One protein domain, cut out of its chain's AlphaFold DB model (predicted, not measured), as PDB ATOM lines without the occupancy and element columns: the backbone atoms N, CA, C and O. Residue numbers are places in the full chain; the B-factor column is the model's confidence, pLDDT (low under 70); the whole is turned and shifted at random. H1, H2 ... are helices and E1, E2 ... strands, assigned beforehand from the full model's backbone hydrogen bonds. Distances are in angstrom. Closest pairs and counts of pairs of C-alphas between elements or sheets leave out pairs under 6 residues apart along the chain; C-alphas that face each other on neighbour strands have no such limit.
ATOM      1  N   LEU A  18     229.248 197.845 168.190       88.88
ATOM      2  CA  LEU A  18     229.716 197.307 169.464       88.88
ATOM      3  C   LEU A  18     229.466 198.274 170.632       88.88
ATOM      4  O   LEU A  18     229.072 197.832 171.712       88.88
ATOM      5  N   ASP A  19     229.667 199.574 170.428       90.12
ATOM      6  CA  ASP A  19     229.430 200.588 171.457       90.12
ATOM      7  C   ASP A  19     227.934 200.794 171.693       90.12
ATOM      8  O   ASP A  19     227.506 200.830 172.846       90.12
ATOM      9  N   SER A  20     227.115 200.788 170.636       87.50
ATOM     10  CA  SER A  20     225.653 200.766 170.771       87.50
ATOM     11  C   SER A  20     225.174 199.527 171.534       87.50
ATOM     12  O   SER A  20     224.315 199.628 172.410       87.50
ATOM     13  N   TYR A  21     225.754 198.354 171.264       90.12
ATOM     14  CA  TYR A  21     225.441 197.124 171.994       90.12
ATOM     15  C   TYR A  21     225.818 197.220 173.483       90.12
ATOM     16  O   TYR A  21     225.003 196.907 174.352       90.12
ATOM     17  N   ARG A  22     227.018 197.714 173.809       91.50
ATOM     18  CA  ARG A  22     227.468 197.911 175.201       91.50
ATOM     19  C   ARG A  22     226.635 198.953 175.944       91.50
ATOM     20  O   ARG A  22     226.316 198.747 177.118       91.50
ATOM     21  N   ALA A  23     226.257 200.035 175.269       91.38
ATOM     22  CA  ALA A  23     225.361 201.044 175.813       91.38
ATOM     23  C   ALA A  23     224.000 200.421 176.162       91.38
ATOM     24  O   ALA A  23     223.532 200.575 177.289       91.38
ATOM     25  N   ARG A  24     223.427 199.605 175.266       91.94
ATOM     26  CA  ARG A  24     222.164 198.887 175.517       91.94
ATOM     27  C   ARG A  24     222.236 197.937 176.710       91.94
ATOM     28  O   ARG A  24     221.329 197.934 177.535       91.94
ATOM     29  N   LEU A  25     223.322 197.174 176.854       93.19
ATOM     30  CA  LEU A  25     223.512 196.306 178.024       93.19
ATOM     31  C   LEU A  25     223.659 197.098 179.331       93.19
ATOM     32  O   LEU A  25     223.245 196.631 180.393       93.19
ATOM     33  N   THR A  26     224.247 198.291 179.260       94.00
ATOM     34  CA  THR A  26     224.383 199.176 180.421       94.00
ATOM     35  C   THR A  26     223.021 199.709 180.847       94.00
ATOM     36  O   THR A  26     222.689 199.628 182.024       94.00
ATOM     37  N   VAL A  27     222.199 200.163 179.897       93.75
ATOM     38  CA  VAL A  27     220.814 200.579 180.164       93.75
ATOM     39  C   VAL A  27     220.015 199.426 180.768       93.75
ATOM     40  O   VAL A  27     219.433 199.580 181.839       93.75
ATOM     41  N   ALA A  28     220.083 198.239 180.162       91.94
ATOM     42  CA  ALA A  28     219.391 197.059 180.668       91.94
ATOM     43  C   ALA A  28     219.774 196.729 182.118       91.94
ATOM     44  O   ALA A  28     218.902 196.419 182.919       91.94
ATOM     45  N   ARG A  29     221.052 196.853 182.503       93.31
ATOM     46  CA  ARG A  29     221.509 196.606 183.886       93.31
ATOM     47  C   ARG A  29     220.791 197.468 184.928       93.31
ATOM     48  O   ARG A  29     220.656 197.026 186.068       93.31
ATOM     49  N   HIS A  30     220.388 198.677 184.554       92.88
ATOM     50  CA  HIS A  30     219.738 199.629 185.451       92.88
ATOM     51  C   HIS A  30     218.214 199.660 185.302       92.88
ATOM     52  O   HIS A  30     217.546 200.220 186.167       92.88
ATOM     53  N   ALA A  31     217.672 199.015 184.269       91.38
ATOM     54  CA  ALA A  31     216.240 198.924 184.043       91.38
ATOM     55  C   ALA A  31     215.562 197.931 185.002       91.38
ATOM     56  O   ALA A  31     216.045 196.820 185.267       91.38
ATOM     57  N   THR A  32     214.390 198.325 185.486       90.81
ATOM     58  CA  THR A  32     213.530 197.515 186.353       90.81
ATOM     59  C   THR A  32     212.859 196.378 185.585       90.81
ATOM     60  O   THR A  32     212.828 195.241 186.070       90.81
ATOM     61  N   ASP A  33     212.412 196.640 184.358       90.75
ATOM     62  CA  ASP A  33     211.850 195.654 183.439       90.75
ATOM     63  C   ASP A  33     212.148 195.983 181.966       90.75
ATOM     64  O   ASP A  33     212.916 196.889 181.639       90.75
ATOM     65  N   SER A  34     211.601 195.184 181.049       90.69
ATOM     66  CA  SER A  34     211.809 195.396 179.612       90.69
ATOM     67  C   SER A  34     211.134 196.654 179.051       90.69
ATOM     68  O   SER A  34     211.598 197.149 178.032       90.69
ATOM     69  N   ALA A  35     210.034 197.123 179.650       90.81
ATOM     70  CA  ALA A  35     209.329 198.315 179.184       90.81
ATOM     71  C   ALA A  35     210.096 199.575 179.599       90.81
ATOM     72  O   ALA A  35     210.405 200.399 178.745       90.81
ATOM     73  N   ASP A  36     210.521 199.635 180.861       91.38
ATOM     74  CA  ASP A  36     211.432 200.656 181.391       91.38
ATOM     75  C   ASP A  36     212.742 200.699 180.586       91.38
ATOM     76  O   ASP A  36     213.197 201.751 180.145       91.38
ATOM     77  N   CYS A  37     213.314 199.532 180.263       92.38
ATOM     78  CA  CYS A  37     214.492 199.478 179.398       92.38
ATOM     79  C   CYS A  37     214.224 200.060 178.001       92.38
ATOM     80  O   CYS A  37     215.105 200.721 177.459       92.38
ATOM     81  N   ALA A  38     213.063 199.791 177.398       91.62
ATOM     82  CA  ALA A  38     212.728 200.324 176.077       91.62
ATOM     83  C   ALA A  38     212.591 201.853 176.117       91.62
ATOM     84  O   ALA A  38     213.198 202.536 175.298       91.62
ATOM     85  N   GLU A  39     211.895 202.382 177.125       93.50
ATOM     86  CA  GLU A  39     211.738 203.824 177.336       93.50
ATOM     87  C   GLU A  39     213.096 204.521 177.510       93.50
ATOM     88  O   GLU A  39     213.379 205.516 176.843       93.50
ATOM     89  N   LEU A  40     213.991 203.952 178.323       93.38
ATOM     90  CA  LEU A  40     215.340 204.490 178.512       93.38
ATOM     91  C   LEU A  40     216.179 204.461 177.225       93.38
ATOM     92  O   LEU A  40     216.959 205.381 176.977       93.38
ATOM     93  N   LEU A  41     216.043 203.419 176.398       94.00
ATOM     94  CA  LEU A  41     216.744 203.336 175.111       94.00
ATOM     95  C   LEU A  41     216.253 204.389 174.116       94.00
ATOM     96  O   LEU A  41     217.076 204.954 173.385       94.00
ATOM     97  N   ASP A  42     214.951 204.666 174.114       93.31
ATOM     98  CA  ASP A  42     214.340 205.698 173.281       93.31
ATOM     99  C   ASP A  42     214.772 207.098 173.738       93.31
ATOM    100  O   ASP A  42     215.217 207.903 172.919       93.31
ATOM    101  N   MET A  43     214.757 207.366 175.049       93.31
ATOM    102  CA  MET A  43     215.217 208.640 175.621       93.31
ATOM    103  C   MET A  43     216.689 208.940 175.312       93.31
ATOM    104  O   MET A  43     217.058 210.096 175.108       93.31
ATOM    105  N   LEU A  44     217.537 207.910 175.281       90.12
ATOM    106  CA  LEU A  44     218.968 208.043 174.996       90.12
ATOM    107  C   LEU A  44     219.290 208.054 173.494       90.12
ATOM    108  O   LEU A  44     220.462 208.145 173.129       90.12
ATOM    109  N   GLY A  45     218.285 207.923 172.621       90.44
ATOM    110  CA  GLY A  45     218.484 207.841 171.171       90.44
ATOM    111  C   GLY A  45     219.271 206.604 170.724       90.44
ATOM    112  O   GLY A  45     219.785 206.569 169.608       90.44
ATOM    113  N   LEU A  46     219.388 205.584 171.584       86.44
ATOM    114  CA  LEU A  46     220.098 204.337 171.284       86.44
ATOM    115  C   LEU A  46     219.238 203.389 170.440       86.44
ATOM    116  O   LEU A  46     219.786 202.560 169.699       86.44
ATOM    117  N   GLY A  47     217.911 203.510 170.573       81.06
ATOM    118  CA  GLY A  47     216.898 202.725 169.874       81.06
ATOM    119  C   GLY A  47     217.082 201.207 169.991       81.06
ATOM    120  O   GLY A  47     217.995 200.690 170.644       81.06
ATOM    121  N   GLY A  48     216.233 200.470 169.279       84.31
ATOM    122  CA  GLY A  48     216.307 199.013 169.203       84.31
ATOM    123  C   GLY A  48     215.732 198.299 170.426       84.31
ATOM    124  O   GLY A  48     215.201 198.903 171.350       84.31
ATOM    125  N   GLU A  49     215.791 196.972 170.395       87.44
ATOM    126  CA  GLU A  49     215.111 196.163 171.401       87.44
ATOM    127  C   GLU A  49     215.929 196.012 172.699       87.44
ATOM    128  O   GLU A  49     217.153 195.856 172.636       87.44
ATOM    129  N   PRO A  50     215.266 195.981 173.872       91.06
ATOM    130  CA  PRO A  50     215.894 195.685 175.157       91.06
ATOM    131  C   PRO A  50     216.619 194.335 175.158       91.06
ATOM    132  O   PRO A  50     216.018 193.300 174.849       91.06
ATOM    133  N   LEU A  51     217.891 194.326 175.563       93.38
ATOM    134  CA  LEU A  51     218.742 193.133 175.573       93.38
ATOM    135  C   LEU A  51     219.049 192.666 176.996       93.38
ATOM    136  O   LEU A  51     219.248 193.454 177.912       93.38
ATOM    137  N   CYS A  52     219.121 191.353 177.174       94.50
ATOM    138  CA  CYS A  52     219.433 190.705 178.436       94.50
ATOM    139  C   CYS A  52     220.916 190.860 178.784       94.50
ATOM    140  O   CYS A  52     221.782 190.463 178.005       94.50
ATOM    141  N   ILE A  53     221.209 191.303 180.008       94.94
ATOM    142  CA  ILE A  53     222.586 191.473 180.500       94.94
ATOM    143  C   ILE A  53     223.405 190.177 180.586       94.94
ATOM    144  O   ILE A  53     224.630 190.249 180.617       94.94
ATOM    145  N   ASP A  54     222.758 189.007 180.643       93.81
ATOM    146  CA  ASP A  54     223.465 187.718 180.731       93.81
ATOM    147  C   ASP A  54     223.734 187.081 179.379       93.81
ATOM    148  O   ASP A  54     224.810 186.542 179.146       93.81
ATOM    149  N   CYS A  55     222.710 187.039 178.529       93.69
ATOM    150  CA  CYS A  55     222.743 186.240 177.309       93.69
ATOM    151  C   CYS A  55     222.711 187.083 176.036       93.69
ATOM    152  O   CYS A  55     222.745 186.506 174.959       93.69
ATOM    153  N   GLY A  56     222.593 188.411 176.130       91.12
ATOM    154  CA  GLY A  56     222.518 189.315 174.977       91.12
ATOM    155  C   GLY A  56     221.211 189.238 174.179       91.12
ATOM    156  O   GLY A  56     220.946 190.112 173.366       91.12
ATOM    157  N   GLU A  57     220.382 188.224 174.427       92.56
ATOM    158  CA  GLU A  57     219.083 188.031 173.777       92.56
ATOM    159  C   GLU A  57     218.034 189.056 174.212       92.56
ATOM    160  O   GLU A  57     218.112 189.633 175.297       92.56
ATOM    161  N   LYS A  58     216.986 189.202 173.401       92.69
ATOM    162  CA  LYS A  58     215.837 190.076 173.669       92.69
ATOM    163  C   LYS A  58     215.217 189.798 175.042       92.69
ATOM    164  O   LYS A  58     215.017 188.646 175.443       92.69
ATOM    165  N   MET A  59     214.880 190.858 175.775       92.69
ATOM    166  CA  MET A  59     214.211 190.730 177.073       92.69
ATOM    167  C   MET A  59     212.739 190.331 176.940       92.69
ATOM    168  O   MET A  59     212.178 189.805 177.900       92.69
ATOM    169  N   THR A  60     212.126 190.552 175.777       89.56
ATOM    170  CA  THR A  60     210.747 190.165 175.476       89.56
ATOM    171  C   THR A  60     210.703 188.922 174.592       89.56
ATOM    172  O   THR A  60     211.560 188.697 173.736       89.56
ATOM    173  N   ARG A  61     209.689 188.077 174.798       87.25
ATOM    174  CA  ARG A  61     209.428 186.907 173.950       87.25
ATOM    175  C   ARG A  61     207.931 186.690 173.774       87.25
ATOM    176  O   ARG A  61     207.197 186.708 174.756       87.25
ATOM    177  N   ALA A  62     207.500 186.394 172.551       86.69
ATOM    178  CA  ALA A  62     206.140 185.933 172.290       86.69
ATOM    179  C   ALA A  62     205.935 184.497 172.810       86.69
ATOM    180  O   ALA A  62     206.711 183.584 172.502       86.69
ATOM    181  N   ALA A  63     204.898 184.307 173.615       85.94
ATOM    182  CA  ALA A  63     204.419 183.009 174.058       85.94
ATOM    183  C   ALA A  63     203.518 182.361 172.995       85.94
ATOM    184  O   ALA A  63     203.032 183.016 172.073       85.94
ATOM    185  N   SER A  64     203.279 181.055 173.132       87.62
ATOM    186  CA  SER A  64     202.425 180.289 172.212       87.62
ATOM    187  C   SER A  64     200.957 180.730 172.222       87.62
ATOM    188  O   SER A  64     200.232 180.433 171.282       87.62
ATOM    189  N   ASP A  65     200.518 181.426 173.273       90.06
ATOM    190  CA  ASP A  65     199.178 182.005 173.426       90.06
ATOM    191  C   ASP A  65     199.087 183.456 172.909       90.06
ATOM    192  O   ASP A  65     198.077 184.125 173.119       90.06
ATOM    193  N   GLY A  66     200.141 183.962 172.256       88.38
ATOM    194  CA  GLY A  66     200.206 185.320 171.713       88.38
ATOM    195  C   GLY A  66     200.556 186.406 172.735       88.38
ATOM    196  O   GLY A  66     200.706 187.566 172.355       88.38
ATOM    197  N   ARG A  67     200.728 186.070 174.022       89.94
ATOM    198  CA  ARG A  67     201.147 187.044 175.043       89.94
ATOM    199  C   ARG A  67     202.634 187.364 174.926       89.94
ATOM    200  O   ARG A  67     203.438 186.513 174.549       89.94
ATOM    201  N   ILE A  68     203.020 188.575 175.321       87.00
ATOM    202  CA  ILE A  68     204.430 188.958 175.441       87.00
ATOM    203  C   ILE A  68     204.892 188.661 176.868       87.00
ATOM    204  O   ILE A  68     204.328 189.150 177.844       87.00
ATOM    205  N   ILE A  69     205.920 187.827 176.991       88.06
ATOM    206  CA  ILE A  69     206.606 187.571 178.253       88.06
ATOM    207  C   ILE A  69     207.720 188.599 178.390       88.06
ATOM    208  O   ILE A  69     208.619 188.659 177.549       88.06
ATOM    209  N   HIS A  70     207.669 189.363 179.475       89.00
ATOM    210  CA  HIS A  70     208.635 190.404 179.788       89.00
ATOM    211  C   HIS A  70     209.725 189.890 180.734       89.00
ATOM    212  O   HIS A  70     209.476 189.112 181.661       89.00
ATOM    213  N   GLY A  71     210.954 190.313 180.463       88.50
ATOM    214  CA  GLY A  71     212.086 190.188 181.366       88.50
ATOM    215  C   GLY A  71     212.028 191.206 182.507       88.50
ATOM    216  O   GLY A  71     211.293 192.186 182.433       88.50
ATOM    217  N   ALA A  72     212.827 190.981 183.548       91.19
ATOM    218  CA  ALA A  72     212.912 191.841 184.726       91.19
ATOM    219  C   ALA A  72     214.369 191.997 185.177       91.19
ATOM    220  O   ALA A  72     215.191 191.102 184.949       91.19
ATOM    221  N   GLN A  73     214.683 193.122 185.825       91.44
ATOM    222  CA  GLN A  73     216.012 193.456 186.357       91.44
ATOM    223  C   GLN A  73     217.122 193.332 185.299       91.44
ATOM    224  O   GLN A  73     218.143 192.674 185.521       91.44
ATOM    225  N   GLY A  74     216.868 193.859 184.098       91.94
ATOM    226  CA  GLY A  74     217.796 193.766 182.966       91.94
ATOM    227  C   GLY A  74     217.986 192.375 182.361       91.94
ATOM    228  O   GLY A  74     218.851 192.184 181.508       91.94
ATOM    229  N   ARG A  75     217.226 191.367 182.795       93.75
ATOM    230  CA  ARG A  75     217.358 189.979 182.331       93.75
ATOM    231  C   ARG A  75     216.127 189.559 181.547       93.75
ATOM    232  O   ARG A  75     215.006 189.877 181.932       93.75
ATOM    233  N   CYS A  76     216.309 188.758 180.499       94.00
ATOM    234  CA  CYS A  76     215.188 188.054 179.876       94.00
ATOM    235  C   CYS A  76     214.544 187.090 180.883       94.00
ATOM    236  O   CYS A  76     215.169 186.664 181.858       94.00
ATOM    237  N   TRP A  77     213.303 186.684 180.619       91.12
ATOM    238  CA  TRP A  77     212.544 185.808 181.515       91.12
ATOM    239  C   TRP A  77     213.289 184.528 181.935       91.12
ATOM    240  O   TRP A  77     213.229 184.133 183.100       91.12
ATOM    241  N   LYS A  78     214.032 183.890 181.016       92.94
ATOM    242  CA  LYS A  78     214.775 182.650 181.304       92.94
ATOM    243  C   LYS A  78     215.924 182.908 182.280       92.94
ATOM    244  O   LYS A  78     216.059 182.201 183.275       92.94
TER     245      LYS A  78
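Overview. This is residues 18 to 78 of the 202 residues of an uncharacterized protein of Nocardia nova (UniProt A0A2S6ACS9). Two helices, H1 and H2, packed at a steep tilt form one end of an elongated body, and a small strand hairpin, E1 and E2, forms the other, with a long loop of residues 44 to 59 between. The 61 printed residues hold H1, H2, E1, E2 in that order, the strands antiparallel; the class is mixed, with 29 residues in named elements, under half. It is compact, radius of gyration of the C-alphas 10.8 A, spanning 35 by 21 by 19 A.

Arrangement. H1, residues 18 to 30, touches H2, residues 34 to 43, with residues 24 to 28 alone, opposite ways at a steep tilt of 54 degrees; the closest C-alphas are those of Ala 28 and Cys 37, 5.6 A. In H2 every O i to N i+4 pair is within hydrogen-bond range; in H1, 8 of 9. E1, residues 60 to 62, and E2, residues 68 to 70, form a hairpin; N 61 and O 69 are 3.0 A apart, within hydrogen-bond range. The closest C-alphas of H2 and E2, Ser 34 and His 70, are 5.9 A apart. H1 is apart from E1 and E2.

Along the chain. H1 begins at C-alpha 18 (229.716, 197.307, 169.464) and is 19.0 A long; H2 is 14.2 A, E1 7.0 A, and E2 6.2 A, ending at C-alpha 70 (208.635, 190.404, 179.788).

Size, cuts and confidence. The C-alphas farthest apart, Asp 19 and Asp 65, are 35.6 A apart. The printed part has no cut; the link from H2 to E1 is long. No printed residue is under 70 in pLDDT.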